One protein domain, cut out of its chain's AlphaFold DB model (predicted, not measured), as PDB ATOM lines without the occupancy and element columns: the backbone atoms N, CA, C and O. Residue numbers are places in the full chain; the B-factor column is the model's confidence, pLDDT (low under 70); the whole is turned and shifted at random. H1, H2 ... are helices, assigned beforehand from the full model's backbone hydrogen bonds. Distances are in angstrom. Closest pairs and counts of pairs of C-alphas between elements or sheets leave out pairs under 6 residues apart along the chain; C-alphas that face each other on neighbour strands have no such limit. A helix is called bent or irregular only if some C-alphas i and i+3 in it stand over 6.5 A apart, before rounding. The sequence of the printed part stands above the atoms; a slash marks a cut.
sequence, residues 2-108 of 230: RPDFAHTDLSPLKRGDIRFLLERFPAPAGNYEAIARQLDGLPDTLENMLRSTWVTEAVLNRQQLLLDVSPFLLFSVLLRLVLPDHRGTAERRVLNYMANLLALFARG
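AT A GLANCE: This is residues 2 to 108 of the 230 residues of an uncharacterized protein of Gammaproteobacteria bacterium (UniProt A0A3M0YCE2). Four of the six helices, H6, H5, H4 and H1, pack each on the next at steep angles: the longest, H6, crosses H5, H4 packs on the side of H5 away from H6, and H1 packs on H4. H3 lies near H1, and little H2 is farthest out, touching no helix. The printed part has 107 residues with six named helices, H1 to H6 in order, and no named strand: all helix. It is compact, with a radius of gyration of the C-alphas of 13.6 A and spans of 40 by 34 by 27 A.

IN THESE COORDINATES: Find C-alpha 89 at (-154.912, 481.304, -37.181); from there H6, residues 89 to 105, runs 24.5 A to C-alpha 105 at (-131.856, 481.624, -28.789). H5, residues 71 to 82, is 16.5 A long. H4 is residues 53 to 60. H1, residues 15 to 24, begins at C-alpha 15, (-142.334, 499.805, -29.670). H3, residues 39 to 49, is irregular: C-alphas 40 and 43 are 8.2 A apart. H2 is residues 32 to 37.

HOW THE PARTS SIT: H6 touches H5 at a steep tilt of 49 degrees, closest at the C-alphas of Pro 71 and Ala 103, 4.9 A. H5, with residues 74 to 78 alone, touches H4; look at C-alphas 56 and 77, the closest, 6.5 A. H4 touches H1, closest at C-alphas 24 and 55, 5.9 A. H1 and H3 are close but not clearly touching. H2 and H6 are apart. In H1, H2, H4 and H6 every O i to N i+4 pair is within hydrogen-bond range; in H3 5 of 7, in H5 7 of 8.

THE WHOLE: The C-alphas of Gly 30 and Gly 108, 41.7 A, are farthest apart. The printed part has no cut and no long link. Look for pLDDT under 70 at residues 26 to 41, 62 to 67 and 108.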
ATOM      1  N   ARG A   2    -145.986 482.629 -16.683       86.19
ATOM      2  CA  ARG A   2    -145.923 482.063 -18.044       86.19
ATOM      3  C   ARG A   2    -144.445 481.882 -18.435       86.19
ATOM      4  O   ARG A   2    -143.689 482.824 -18.203       86.19
ATOM      5  N   PRO A   3    -144.021 480.726 -18.979       91.06
ATOM      6  CA  PRO A   3    -142.664 480.563 -19.498       91.06
ATOM      7  C   PRO A   3    -142.377 481.534 -20.653       91.06
ATOM      8  O   PRO A   3    -143.267 481.829 -21.445       91.06
ATOM      9  N   ASP A   4    -141.136 481.994 -20.780       92.31
ATOM     10  CA  ASP A   4    -140.698 482.957 -21.804       92.31
ATOM     11  C   ASP A   4    -140.814 482.435 -23.246       92.31
ATOM     12  O   ASP A   4    -141.019 483.205 -24.177       92.31
ATOM     13  N   PHE A   5    -140.717 481.121 -23.450       93.62
ATOM     14  CA  PHE A   5    -140.910 480.504 -24.762       93.62
ATOM     15  C   PHE A   5    -142.387 480.454 -25.177       93.62
ATOM     16  O   PHE A   5    -142.692 480.284 -26.353       93.62
ATOM     17  N   ALA A   6    -143.318 480.607 -24.231       95.00
ATOM     18  CA  ALA A   6    -144.728 480.289 -24.415       95.00
ATOM     19  C   ALA A   6    -145.537 481.391 -25.118       95.00
ATOM     20  O   ALA A   6    -146.705 481.560 -24.780       95.00
ATOM     21  N   HIS A   7    -144.973 482.145 -26.065       95.31
ATOM     22  CA  HIS A   7    -145.697 483.158 -26.849       95.31
ATOM     23  C   HIS A   7    -146.129 482.595 -28.207       95.31
ATOM     24  O   HIS A   7    -145.343 481.943 -28.881       95.31
ATOM     25  N   THR A   8    -147.378 482.846 -28.613       96.12
ATOM     26  CA  THR A   8    -147.943 482.398 -29.909       96.12
ATOM     27  C   THR A   8    -148.590 483.544 -30.684       96.12
ATOM     28  O   THR A   8    -149.408 483.328 -31.574       96.12
ATOM     29  N   ASP A   9    -148.301 484.774 -30.288       94.25
ATOM     30  CA  ASP A   9    -148.880 486.005 -30.809       94.25
ATOM     31  C   ASP A   9    -147.762 487.034 -31.030       94.25
ATOM     32  O   ASP A   9    -146.582 486.748 -30.821       94.25
ATOM     33  N   LEU A  10    -148.140 488.232 -31.471       93.75
ATOM     34  CA  LEU A  10    -147.210 489.316 -31.776       93.75
ATOM     35  C   LEU A  10    -146.902 490.221 -30.568       93.75
ATOM     36  O   LEU A  10    -146.253 491.250 -30.736       93.75
ATOM     37  N   SER A  11    -147.319 489.849 -29.349       92.00
ATOM     38  CA  SER A  11    -147.004 490.612 -28.128       92.00
ATOM     39  C   SER A  11    -145.505 490.826 -27.854       92.00
ATOM     40  O   SER A  11    -145.188 491.827 -27.210       92.00
ATOM     41  N   PRO A  12    -144.562 489.984 -28.338       93.50
ATOM     42  CA  PRO A  12    -143.133 490.266 -28.189       93.50
ATOM     43  C   PRO A  12    -142.599 491.416 -29.064       93.50
ATOM     44  O   PRO A  12    -141.438 491.800 -28.888       93.50
ATOM     45  N   LEU A  13    -143.393 491.972 -29.995       91.75
ATOM     46  CA  LEU A  13    -142.989 493.150 -30.768       91.75
ATOM     47  C   LEU A  13    -142.711 494.335 -29.840       91.75
ATOM     48  O   LEU A  13    -143.525 494.716 -28.998       91.75
ATOM     49  N   LYS A  14    -141.551 494.963 -30.024       90.06
ATOM     50  CA  LYS A  14    -141.177 496.171 -29.288       90.06
ATOM     51  C   LYS A  14    -141.835 497.400 -29.909       90.06
ATOM     52  O   LYS A  14    -142.186 497.422 -31.084       90.06
ATOM     53  N   ARG A  15    -141.880 498.500 -29.152       85.38
ATOM     54  CA  ARG A  15    -142.334 499.805 -29.670       85.38
ATOM     55  C   ARG A  15    -141.576 500.238 -30.935       85.38
ATOM     56  O   ARG A  15    -142.185 500.800 -31.838       85.38
ATOM     57  N   GLY A  16    -140.271 499.955 -31.001       86.56
ATOM     58  CA  GLY A  16    -139.449 500.198 -32.192       86.56
ATOM     59  C   GLY A  16    -139.901 499.382 -33.406       86.56
ATOM     60  O   GLY A  16    -140.017 499.945 -34.487       86.56
ATOM     61  N   ASP A  17    -140.262 498.111 -33.203       89.56
ATOM     62  CA  ASP A  17    -140.755 497.223 -34.262       89.56
ATOM     63  C   ASP A  17    -142.093 497.711 -34.822       89.56
ATOM     64  O   ASP A  17    -142.283 497.774 -36.032       89.56
ATOM     65  N   ILE A  18    -143.020 498.101 -33.941       86.69
ATOM     66  CA  ILE A  18    -144.331 498.623 -34.349       86.69
ATOM     67  C   ILE A  18    -144.154 499.911 -35.158       86.69
ATOM     68  O   ILE A  18    -144.762 500.067 -36.213       86.69
ATOM     69  N   ARG A  19    -143.286 500.821 -34.698       84.38
ATOM     70  CA  ARG A  19    -142.956 502.043 -35.440       84.38
ATOM     71  C   ARG A  19    -142.373 501.717 -36.817       84.38
ATOM     72  O   ARG A  19    -142.859 502.259 -37.803       84.38
ATOM     73  N   PHE A  20    -141.406 500.803 -36.884       86.75
ATOM     74  CA  PHE A  20    -140.802 500.359 -38.140       86.75
ATOM     75  C   PHE A  20    -141.854 499.823 -39.123       86.75
ATOM     76  O   PHE A  20    -141.877 500.226 -40.285       86.75
ATOM     77  N   LEU A  21    -142.758 498.954 -38.655       87.06
ATOM     78  CA  LEU A  21    -143.830 498.396 -39.483       87.06
ATOM     79  C   LEU A  21    -144.735 499.492 -40.047       87.06
ATOM     80  O   LEU A  21    -145.035 499.488 -41.238       87.06
ATOM     81  N   LEU A  22    -145.136 500.449 -39.212       82.69
ATOM     82  CA  LEU A  22    -146.039 501.517 -39.627       82.69
ATOM     83  C   LEU A  22    -145.382 502.531 -40.580       82.69
ATOM     84  O   LEU A  22    -146.060 503.058 -41.453       82.69
ATOM     85  N   GLU A  23    -144.082 502.805 -40.439       81.88
ATOM     86  CA  GLU A  23    -143.338 503.718 -41.323       81.88
ATOM     87  C   GLU A  23    -143.048 503.124 -42.708       81.88
ATOM     88  O   GLU A  23    -142.819 503.862 -43.669       81.88
ATOM     89  N   ARG A  24    -143.003 501.790 -42.817       81.88
ATOM     90  CA  ARG A  24    -142.658 501.071 -44.055       81.88
ATOM     91  C   ARG A  24    -143.861 500.455 -44.754       81.88
ATOM     92  O   ARG A  24    -143.756 500.071 -45.915       81.88
ATOM     93  N   PHE A  25    -145.002 500.366 -44.079       76.75
ATOM     94  CA  PHE A  25    -146.241 499.932 -44.699       76.75
ATOM     95  C   PHE A  25    -146.941 501.127 -45.363       76.75
ATOM     96  O   PHE A  25    -147.227 502.111 -44.679       76.75
ATOM     97  N   PRO A  26    -147.242 501.077 -46.673       68.44
ATOM     98  CA  PRO A  26    -147.914 502.179 -47.350       68.44
ATOM     99  C   PRO A  26    -149.350 502.312 -46.829       68.44
ATOM    100  O   PRO A  26    -150.258 501.601 -47.256       68.44
ATOM    101  N   ALA A  27    -149.567 503.226 -45.887       60.22
ATOM    102  CA  ALA A  27    -150.900 503.712 -45.569       60.22
ATOM    103  C   ALA A  27    -151.299 504.789 -46.597       60.22
ATOM    104  O   ALA A  27    -150.444 505.570 -47.021       60.22
ATOM    105  N   PRO A  28    -152.588 504.908 -46.966       51.03
ATOM    106  CA  PRO A  28    -153.088 506.134 -47.578       51.03
ATOM    107  C   PRO A  28    -152.708 507.318 -46.674       51.03
ATOM    108  O   PRO A  28    -152.887 507.240 -45.455       51.03
ATOM    109  N   ALA A  29    -152.130 508.382 -47.238       41.78
ATOM    110  CA  ALA A  29    -151.656 509.534 -46.471       41.78
ATOM    111  C   ALA A  29    -152.741 510.028 -45.485       41.78
ATOM    112  O   ALA A  29    -153.861 510.319 -45.893       41.78
ATOM    113  N   GLY A  30    -152.419 510.073 -44.184       51.78
ATOM    114  CA  GLY A  30    -153.330 510.505 -43.107       51.78
ATOM    115  C   GLY A  30    -153.927 509.392 -42.232       51.78
ATOM    116  O   GLY A  30    -154.493 509.686 -41.183       51.78
ATOM    117  N   ASN A  31    -153.760 508.114 -42.590       58.44
ATOM    118  CA  ASN A  31    -154.411 507.004 -41.877       58.44
ATOM    119  C   ASN A  31    -153.665 506.509 -40.620       58.44
ATOM    120  O   ASN A  31    -154.165 505.635 -39.923       58.44
ATOM    121  N   TYR A  32    -152.479 507.041 -40.303       57.31
ATOM    122  CA  TYR A  32    -151.651 506.542 -39.193       57.31
ATOM    123  C   TYR A  32    -152.331 506.716 -37.825       57.31
ATOM    124  O   TYR A  32    -152.432 505.764 -37.054       57.31
ATOM    125  N   GLU A  33    -152.862 507.910 -37.534       56.97
ATOM    126  CA  GLU A  33    -153.609 508.146 -36.292       56.97
ATOM    127  C   GLU A  33    -154.931 507.368 -36.245       56.97
ATOM    128  O   GLU A  33    -155.378 506.996 -35.165       56.97
ATOM    129  N   ALA A  34    -155.553 507.101 -37.395       55.81
ATOM    130  CA  ALA A  34    -156.792 506.328 -37.481       55.81
ATOM    131  C   ALA A  34    -156.552 504.823 -37.252       55.81
ATOM    132  O   ALA A  34    -157.297 504.196 -36.501       55.81
ATOM    133  N   ILE A  35    -155.470 504.267 -37.812       55.72
ATOM    134  CA  ILE A  35    -155.020 502.882 -37.588       55.72
ATOM    135  C   ILE A  35    -154.612 502.687 -36.122       55.72
ATOM    136  O   ILE A  35    -154.972 501.685 -35.515       55.72
ATOM    137  N   ALA A  36    -153.923 503.664 -35.522       54.28
ATOM    138  CA  ALA A  36    -153.555 503.628 -34.106       54.28
ATOM    139  C   ALA A  36    -154.768 503.719 -33.154       54.28
ATOM    140  O   ALA A  36    -154.715 503.180 -32.050       54.28
ATOM    141  N   ARG A  37    -155.861 504.381 -33.570       55.47
ATOM    142  CA  ARG A  37    -157.125 504.467 -32.810       55.47
ATOM    143  C   ARG A  37    -157.981 503.198 -32.918       55.47
ATOM    144  O   ARG A  37    -158.765 502.933 -32.012       55.47
ATOM    145  N   GLN A  38    -157.826 502.397 -33.975       54.00
ATOM    146  CA  GLN A  38    -158.475 501.086 -34.119       54.00
ATOM    147  C   GLN A  38    -157.695 499.996 -33.362       54.00
ATOM    148  O   GLN A  38    -157.078 499.108 -33.945       54.00
ATOM    149  N   LEU A  39    -157.729 500.063 -32.029       49.66
ATOM    150  CA  LEU A  39    -157.085 499.083 -31.145       49.66
ATOM    151  C   LEU A  39    -157.712 497.674 -31.224       49.66
ATOM    152  O   LEU A  39    -157.036 496.701 -30.899       49.66
ATOM    153  N   ASP A  40    -158.942 497.539 -31.732       49.62
ATOM    154  CA  ASP A  40    -159.670 496.259 -31.786       49.62
ATOM    155  C   ASP A  40    -159.199 495.305 -32.905       49.62
ATOM    156  O   ASP A  40    -159.462 494.106 -32.844       49.62
ATOM    157  N   GLY A  41    -158.474 495.805 -33.918       60.25
ATOM    158  CA  GLY A  41    -158.019 495.029 -35.091       60.25
ATOM    159  C   GLY A  41    -156.499 494.955 -35.267       60.25
ATOM    160  O   GLY A  41    -156.011 494.440 -36.276       60.25
ATOM    161  N   LEU A  42    -155.734 495.480 -34.305       70.69
ATOM    162  CA  LEU A  42    -154.277 495.599 -34.392       70.69
ATOM    163  C   LEU A  42    -153.565 494.264 -34.705       70.69
ATOM    164  O   LEU A  42    -152.663 494.286 -35.545       70.69
ATOM    165  N   PRO A  43    -153.949 493.103 -34.125       75.19
ATOM    166  CA  PRO A  43    -153.291 491.836 -34.437       75.19
ATOM    167  C   PRO A  43    -153.384 491.447 -35.917       75.19
ATOM    168  O   PRO A  43    -152.368 491.101 -36.513       75.19
ATOM    169  N   ASP A  44    -154.561 491.556 -36.540       79.56
ATOM    170  CA  ASP A  44    -154.736 491.207 -37.955       79.56
ATOM    171  C   ASP A  44    -154.055 492.214 -38.887       79.56
ATOM    172  O   ASP A  44    -153.473 491.830 -39.904       79.56
ATOM    173  N   THR A  45    -154.061 493.499 -38.527       82.81
ATOM    174  CA  THR A  45    -153.309 494.526 -39.259       82.81
ATOM    175  C   THR A  45    -151.810 494.237 -39.232       82.81
ATOM    176  O   THR A  45    -151.169 494.261 -40.281       82.81
ATOM    177  N   LEU A  46    -151.249 493.908 -38.066       87.81
ATOM    178  CA  LEU A  46    -149.838 493.542 -37.940       87.81
ATOM    179  C   LEU A  46    -149.516 492.266 -38.731       87.81
ATOM    180  O   LEU A  46    -148.519 492.231 -39.447       87.81
ATOM    181  N   GLU A  47    -150.380 491.249 -38.677       88.94
ATOM    182  CA  GLU A  47    -150.238 490.034 -39.490       88.94
ATOM    183  C   GLU A  47    -150.215 490.345 -40.997       88.94
ATOM    184  O   GLU A  47    -149.420 489.770 -41.740       88.94
ATOM    185  N   ASN A  48    -151.033 491.292 -41.461       86.62
ATOM    186  CA  ASN A  48    -151.011 491.744 -42.853       86.62
ATOM    187  C   ASN A  48    -149.738 492.537 -43.190       86.62
ATOM    188  O   ASN A  48    -149.164 492.337 -44.261       86.62
ATOM    189  N   MET A  49    -149.261 493.390 -42.280       89.50
ATOM    190  CA  MET A  49    -148.011 494.138 -42.456       89.50
ATOM    191  C   MET A  49    -146.809 493.203 -42.590       89.50
ATOM    192  O   MET A  49    -146.005 493.379 -43.501       89.50
ATOM    193  N   LEU A  50    -146.718 492.164 -41.755       91.06
ATOM    194  CA  LEU A  50    -145.637 491.171 -41.803       91.06
ATOM    195  C   LEU A  50    -145.587 490.373 -43.119       91.06
ATOM    196  O   LEU A  50    -144.572 489.752 -43.417       91.06
ATOM    197  N   ARG A  51    -146.672 490.382 -43.905       88.00
ATOM    198  CA  ARG A  51    -146.786 489.712 -45.214       88.00
ATOM    199  C   ARG A  51    -146.514 490.646 -46.394       88.00
ATOM    200  O   ARG A  51    -146.531 490.207 -47.541       88.00
ATOM    201  N   SER A  52    -146.311 491.931 -46.123       88.25
ATOM    202  CA  SER A  52    -146.081 492.950 -47.137       88.25
ATOM    203  C   SER A  52    -144.701 492.803 -47.774       88.25
ATOM    204  O   SER A  52    -143.697 492.642 -47.074       88.25
ATOM    205  N   THR A  53    -144.636 492.949 -49.098       87.88
ATOM    206  CA  THR A  53    -143.364 493.054 -49.827       87.88
ATOM    207  C   THR A  53    -142.552 494.256 -49.350       87.88
ATOM    208  O   THR A  53    -141.352 494.129 -49.156       87.88
ATOM    209  N   TRP A  54    -143.205 495.375 -49.019       86.88
ATOM    210  CA  TRP A  54    -142.549 496.583 -48.503       86.88
ATOM    211  C   TRP A  54    -141.816 496.345 -47.180       86.88
ATOM    212  O   TRP A  54    -140.670 496.752 -47.009       86.88
ATOM    213  N   VAL A  55    -142.469 495.651 -46.242       88.44
ATOM    214  CA  VAL A  55    -141.862 495.295 -44.949       88.44
ATOM    215  C   VAL A  55    -140.739 494.287 -45.159       88.44
ATOM    216  O   VAL A  55    -139.678 494.418 -44.555       88.44
ATOM    217  N   THR A  56    -140.946 493.315 -46.046       88.75
ATOM    218  CA  THR A  56    -139.936 492.314 -46.404       88.75
ATOM    219  C   THR A  56    -138.666 492.965 -46.948       88.75
ATOM    220  O   THR A  56    -137.576 492.718 -46.435       88.75
ATOM    221  N   GLU A  57    -138.802 493.824 -47.957       88.06
ATOM    222  CA  GLU A  57    -137.689 494.544 -48.578       88.06
ATOM    223  C   GLU A  57    -136.979 495.449 -47.570       88.06
ATOM    224  O   GLU A  57    -135.750 495.480 -47.533       88.06
ATOM    225  N   ALA A  58    -137.734 496.132 -46.703       87.75
ATOM    226  CA  ALA A  58    -137.167 496.982 -45.663       87.75
ATOM    227  C   ALA A  58    -136.354 496.183 -44.628       87.75
ATOM    228  O   ALA A  58    -135.257 496.603 -44.271       87.75
ATOM    229  N   VAL A  59    -136.858 495.030 -44.164       86.31
ATOM    230  CA  VAL A  59    -136.153 494.169 -43.194       86.31
ATOM    231  C   VAL A  59    -134.901 493.539 -43.802       86.31
ATOM    232  O   VAL A  59    -133.883 493.417 -43.123       86.31
ATOM    233  N   LEU A  60    -134.951 493.143 -45.074       84.75
ATOM    234  CA  LEU A  60    -133.830 492.494 -45.762       84.75
ATOM    235  C   LEU A  60    -132.776 493.479 -46.291       84.75
ATOM    236  O   LEU A  60    -131.699 493.051 -46.720       84.75
ATOM    237  N   ASN A  61    -133.049 494.786 -46.269       81.19
ATOM    238  CA  ASN A  61    -132.113 495.783 -46.768       81.19
ATOM    239  C   ASN A  61    -130.859 495.864 -45.876       81.19
ATOM    240  O   ASN A  61    -130.860 496.463 -44.798       81.19
ATOM    241  N   ARG A  62    -129.744 495.313 -46.378       63.25
ATOM    242  CA  ARG A  62    -128.464 495.224 -45.658       63.25
ATOM    243  C   ARG A  62    -127.843 496.566 -45.275       63.25
ATOM    244  O   ARG A  62    -127.062 496.600 -44.331       63.25
ATOM    245  N   GLN A  63    -128.194 497.658 -45.954       57.88
ATOM    246  CA  GLN A  63    -127.725 499.001 -45.593       57.88
ATOM    247  C   GLN A  63    -128.459 499.565 -44.362       57.88
ATOM    248  O   GLN A  63    -127.950 500.480 -43.725       57.88
ATOM    249  N   GLN A  64    -129.623 499.000 -44.008       54.19
ATOM    250  CA  GLN A  64    -130.461 499.395 -42.864       54.19
ATOM    251  C   GLN A  64    -130.456 498.357 -41.720       54.19
ATOM    252  O   GLN A  64    -131.000 498.628 -40.652       54.19
ATOM    253  N   LEU A  65    -129.821 497.187 -41.905       53.72
ATOM    254  CA  LEU A  65    -129.747 496.103 -40.904       53.72
ATOM    255  C   LEU A  65    -129.029 496.499 -39.602       53.72
ATOM    256  O   LEU A  65    -129.177 495.828 -38.581       53.72
ATOM    257  N   LEU A  66    -128.261 497.586 -39.615       51.38
ATOM    258  CA  LEU A  66    -127.641 498.140 -38.422       51.38
ATOM    259  C   LEU A  66    -128.627 499.104 -37.740       51.38
ATOM    260  O   LEU A  66    -128.521 500.306 -37.948       51.38
ATOM    261  N   LEU A  67    -129.561 498.562 -36.935       52.50
ATOM    262  CA  LEU A  67    -129.908 499.015 -35.560       52.50
ATOM    263  C   LEU A  67    -131.392 499.039 -35.134       52.50
ATOM    264  O   LEU A  67    -131.615 499.061 -33.926       52.50
ATOM    265  N   ASP A  68    -132.400 498.965 -36.010       71.19
ATOM    266  CA  ASP A  68    -133.764 499.359 -35.572       71.19
ATOM    267  C   ASP A  68    -134.830 498.260 -35.435       71.19
ATOM    268  O   ASP A  68    -135.910 498.540 -34.906       71.19
ATOM    269  N   VAL A  69    -134.559 497.012 -35.834       85.88
ATOM    270  CA  VAL A  69    -135.535 495.910 -35.710       85.88
ATOM    271  C   VAL A  69    -135.090 494.854 -34.708       85.88
ATOM    272  O   VAL A  69    -133.925 494.459 -34.645       85.88
ATOM    273  N   SER A  70    -136.026 494.374 -33.895       91.38
ATOM    274  CA  SER A  70    -135.752 493.307 -32.944       91.38
ATOM    275  C   SER A  70    -135.565 491.955 -33.652       91.38
ATOM    276  O   SER A  70    -136.148 491.724 -34.716       91.38
ATOM    277  N   PRO A  71    -134.836 491.000 -33.037       92.88
ATOM    278  CA  PRO A  71    -134.758 489.634 -33.553       92.88
ATOM    279  C   PRO A  71    -136.138 488.990 -33.754       92.88
ATOM    280  O   PRO A  71    -136.335 488.234 -34.697       92.88
ATOM    281  N   PHE A  72    -137.116 489.318 -32.901       94.94
ATOM    282  CA  PHE A  72    -138.474 488.794 -33.024       94.94
ATOM    283  C   PHE A  72    -139.167 489.280 -34.297       94.94
ATOM    284  O   PHE A  72    -139.769 488.473 -35.004       94.94
ATOM    285  N   LEU A  73    -139.055 490.574 -34.619       94.38
ATOM    286  CA  LEU A  73    -139.594 491.120 -35.863       94.38
ATOM    287  C   LEU A  73    -138.888 490.508 -37.081       94.38
ATOM    288  O   LEU A  73    -139.561 490.050 -38.005       94.38
ATOM    289  N   LEU A  74    -137.553 490.433 -37.052       93.75
ATOM    290  CA  LEU A  74    -136.763 489.811 -38.116       93.75
ATOM    291  C   LEU A  74    -137.258 488.389 -38.418       93.75
ATOM    292  O   LEU A  74    -137.635 488.090 -39.550       93.75
ATOM    293  N   PHE A  75    -137.315 487.519 -37.407       95.56
ATOM    294  CA  PHE A  75    -137.743 486.134 -37.608       95.56
ATOM    295  C   PHE A  75    -139.224 486.015 -37.967       95.56
ATOM    296  O   PHE A  75    -139.586 485.140 -38.748       95.56
ATOM    297  N   SER A  76    -140.077 486.915 -37.471       96.06
ATOM    298  CA  SER A  76    -141.496 486.956 -37.835       96.06
ATOM    299  C   SER A  76    -141.699 487.207 -39.333       96.06
ATOM    300  O   SER A  76    -142.573 486.578 -39.936       96.06
ATOM    301  N   VAL A  77    -140.891 488.082 -39.941       94.75
ATOM    302  CA  VAL A  77    -140.902 488.339 -41.392       94.75
ATOM    303  C   VAL A  77    -140.291 487.161 -42.151       94.75
ATOM    304  O   VAL A  77    -140.942 486.600 -43.029       94.75
ATOM    305  N   LEU A  78    -139.085 486.719 -41.778       95.00
ATOM    306  CA  LEU A  78    -138.384 485.646 -42.495       95.00
ATOM    307  C   LEU A  78    -139.170 484.328 -42.527       95.00
ATOM    308  O   LEU A  78    -139.246 483.689 -43.576       95.00
ATOM    309  N   LEU A  79    -139.802 483.939 -41.415       96.81
ATOM    310  CA  LEU A  79    -140.611 482.719 -41.349       96.81
ATOM    311  C   LEU A  79    -141.799 482.764 -42.315       96.81
ATOM    312  O   LEU A  79    -142.089 481.765 -42.966       96.81
ATOM    313  N   ARG A  80    -142.451 483.923 -42.470       95.06
ATOM    314  CA  ARG A  80    -143.569 484.097 -43.415       95.06
ATOM    315  C   ARG A  80    -143.121 484.040 -44.878       95.06
ATOM    316  O   ARG A  80    -143.934 483.675 -45.725       95.06
ATOM    317  N   LEU A  81    -141.850 484.332 -45.173       93.62
ATOM    318  CA  LEU A  81    -141.272 484.155 -46.512       93.62
ATOM    319  C   LEU A  81    -141.047 482.682 -46.852       93.62
ATOM    320  O   LEU A  81    -141.346 482.256 -47.965       93.62
ATOM    321  N   VAL A  82    -140.515 481.899 -45.909       95.25
ATOM    322  CA  VAL A  82    -140.164 480.487 -46.155       95.25
ATOM    323  C   VAL A  82    -141.314 479.505 -45.908       95.25
ATOM    324  O   VAL A  82    -141.225 478.349 -46.333       95.25
ATOM    325  N   LEU A  83    -142.387 479.961 -45.250       94.75
ATOM    326  CA  LEU A  83    -143.623 479.221 -44.968       94.75
ATOM    327  C   LEU A  83    -144.848 480.048 -45.410       94.75
ATOM    328  O   LEU A  83    -145.546 480.613 -44.568       94.75
ATOM    329  N   PRO A  84    -145.144 480.153 -46.719       85.38
ATOM    330  CA  PRO A  84    -146.188 481.049 -47.234       85.38
ATOM    331  C   PRO A  84    -147.630 480.596 -46.935       85.38
ATOM    332  O   PRO A  84    -148.552 481.415 -46.985       85.38
ATOM    333  N   ASP A  85    -147.851 479.321 -46.598       84.50
ATOM    334  CA  ASP A  85    -149.184 478.775 -46.307       84.50
ATOM    335  C   ASP A  85    -149.606 478.993 -44.842       84.50
ATOM    336  O   ASP A  85    -149.719 478.058 -44.059       84.50
ATOM    337  N   HIS A  86    -149.809 480.258 -44.456       81.94
ATOM    338  CA  HIS A  86    -150.108 480.662 -43.071       81.94
ATOM    339  C   HIS A  86    -151.366 481.536 -42.941       81.94
ATOM    340  O   HIS A  86    -151.463 482.419 -42.084       81.94
ATOM    341  N   ARG A  87    -152.365 481.324 -43.811       77.44
ATOM    342  CA  ARG A  87    -153.609 482.118 -43.777       77.44
ATOM    343  C   ARG A  87    -154.461 481.831 -42.539       77.44
ATOM    344  O   ARG A  87    -155.133 482.744 -42.065       77.44
ATOM    345  N   GLY A  88    -154.413 480.601 -42.023       88.69
ATOM    346  CA  GLY A  88    -155.168 480.174 -40.847       88.69
ATOM    347  C   GLY A  88    -154.518 480.582 -39.524       88.69
ATOM    348  O   GLY A  88    -153.296 480.558 -39.382       88.69
ATOM    349  N   THR A  89    -155.349 480.888 -38.525       91.25
ATOM    350  CA  THR A  89    -154.912 481.304 -37.181       91.25
ATOM    351  C   THR A  89    -153.954 480.304 -36.537       91.25
ATOM    352  O   THR A  89    -152.967 480.708 -35.935       91.25
ATOM    353  N   ALA A  90    -154.199 479.000 -36.688       93.88
ATOM    354  CA  ALA A  90    -153.359 477.971 -36.082       93.88
ATOM    355  C   ALA A  90    -151.915 477.997 -36.615       93.88
ATOM    356  O   ALA A  90    -150.970 477.933 -35.834       93.88
ATOM    357  N   GLU A  91    -151.732 478.178 -37.925       95.31
ATOM    358  CA  GLU A  91    -150.393 478.261 -38.512       95.31
ATOM    359  C   GLU A  91    -149.673 479.543 -38.075       95.31
ATOM    360  O   GLU A  91    -148.510 479.489 -37.681       95.31
ATOM    361  N   ARG A  92    -150.372 480.690 -38.040       95.25
ATOM    362  CA  ARG A  92    -149.799 481.952 -37.530       95.25
ATOM    363  C   ARG A  92    -149.277 481.802 -36.104       95.25
ATOM    364  O   ARG A  92    -148.205 482.308 -35.784       95.25
ATOM    365  N   ARG A  93    -149.999 481.064 -35.256       97.19
ATOM    366  CA  ARG A  93    -149.573 480.779 -33.878       97.19
ATOM    367  C   ARG A  93    -148.282 479.964 -33.825       97.19
ATOM    368  O   ARG A  93    -147.432 480.272 -32.992       97.19
ATOM    369  N   VAL A  94    -148.110 478.987 -34.721       98.31
ATOM    370  CA  VAL A  94    -146.851 478.235 -34.860       98.31
ATOM    371  C   VAL A  94    -145.720 479.152 -35.330       98.31
ATOM    372  O   VAL A  94    -144.659 479.164 -34.710       98.31
ATOM    373  N   LEU A  95    -145.951 479.986 -36.349       98.00
ATOM    374  CA  LEU A  95    -144.938 480.931 -36.836       98.00
ATOM    375  C   LEU A  95    -144.514 481.935 -35.756       98.00
ATOM    376  O   LEU A  95    -143.326 482.200 -35.597       98.00
ATOM    377  N   ASN A  96    -145.463 482.466 -34.986       97.69
ATOM    378  CA  ASN A  96    -145.184 483.410 -33.902       97.69
ATOM    379  C   ASN A  96    -144.428 482.734 -32.745       97.69
ATOM    380  O   ASN A  96    -143.509 483.330 -32.179       97.69
ATOM    381  N   TYR A  97    -144.745 481.471 -32.446       98.50
ATOM    382  CA  TYR A  97    -143.977 480.659 -31.501       98.50
ATOM    383  C   TYR A  97    -142.536 480.444 -31.966       98.50
ATOM    384  O   TYR A  97    -141.596 480.681 -31.206       98.50
ATOM    385  N   MET A  98    -142.344 480.061 -33.230       98.44
ATOM    386  CA  MET A  98    -141.016 479.891 -33.819       98.44
ATOM    387  C   MET A  98    -140.235 481.213 -33.835       98.44
ATOM    388  O   MET A  98    -139.067 481.227 -33.464       98.44
ATOM    389  N   ALA A  99    -140.863 482.342 -34.180       97.81
ATOM    390  CA  ALA A  99    -140.211 483.652 -34.152       97.81
ATOM    391  C   ALA A  99    -139.726 484.021 -32.741       97.81
ATOM    392  O   ALA A  99    -138.598 484.494 -32.576       97.81
ATOM    393  N   ASN A 100    -140.547 483.758 -31.718       97.12
ATOM    394  CA  ASN A 100    -140.173 483.953 -30.318       97.12
ATOM    395  C   ASN A 100    -138.997 483.056 -29.923       97.12
ATOM    396  O   ASN A 100    -138.009 483.539 -29.374       97.12
ATOM    397  N   LEU A 101    -139.069 481.768 -30.265       96.25
ATOM    398  CA  LEU A 101    -138.004 480.798 -30.026       96.25
ATOM    399  C   LEU A 101    -136.661 481.255 -30.620       96.25
ATOM    400  O   LEU A 101    -135.653 481.312 -29.916       96.25
ATOM    401  N   LEU A 102    -136.644 481.614 -31.904       95.88
ATOM    402  CA  LEU A 102    -135.423 482.043 -32.587       95.88
ATOM    403  C   LEU A 102    -134.856 483.332 -31.975       95.88
ATOM    404  O   LEU A 102    -133.647 483.447 -31.767       95.88
ATOM    405  N   ALA A 103    -135.725 484.283 -31.618       94.31
ATOM    406  CA  ALA A 103    -135.328 485.524 -30.960       94.31
ATOM    407  C   ALA A 103    -134.738 485.302 -29.558       94.31
ATOM    408  O   ALA A 103    -133.841 486.044 -29.148       94.31
ATOM    409  N   LEU A 104    -135.231 484.298 -28.827       93.38
ATOM    410  CA  LEU A 104    -134.694 483.890 -27.531       93.38
ATOM    411  C   LEU A 104    -133.304 483.265 -27.677       93.38
ATOM    412  O   LEU A 104    -132.379 483.657 -26.968       93.38
ATOM    413  N   PHE A 105    -133.128 482.334 -28.614       91.81
ATOM    414  CA  PHE A 105    -131.856 481.624 -28.789       91.81
ATOM    415  C   PHE A 105    -130.758 482.480 -29.422       91.81
ATOM    416  O   PHE A 105    -129.580 482.261 -29.140       91.81
ATOM    417  N   ALA A 106    -131.120 483.530 -30.163       85.75
ATOM    418  CA  ALA A 106    -130.168 484.535 -30.633       85.75
ATOM    419  C   ALA A 106    -129.409 485.250 -29.489       85.75
ATOM    420  O   ALA A 106    -128.360 485.840 -29.732       85.75
ATOM    421  N   ARG A 107    -129.904 485.195 -28.240       74.06
ATOM    422  CA  ARG A 107    -129.267 485.814 -27.060       74.06
ATOM    423  C   ARG A 107    -128.211 484.927 -26.374       74.06
ATOM    424  O   ARG A 107    -127.647 485.326 -25.362       74.06
ATOM    425  N   GLY A 108    -127.886 483.769 -26.955       69.06
ATOM    426  CA  GLY A 108    -126.700 482.966 -26.640       69.06
ATOM    427  C   GLY A 108    -126.868 481.978 -25.484       69.06
ATOM    428  O   GLY A 108    -126.766 480.769 -25.685       69.06
TER     429      GLY A 108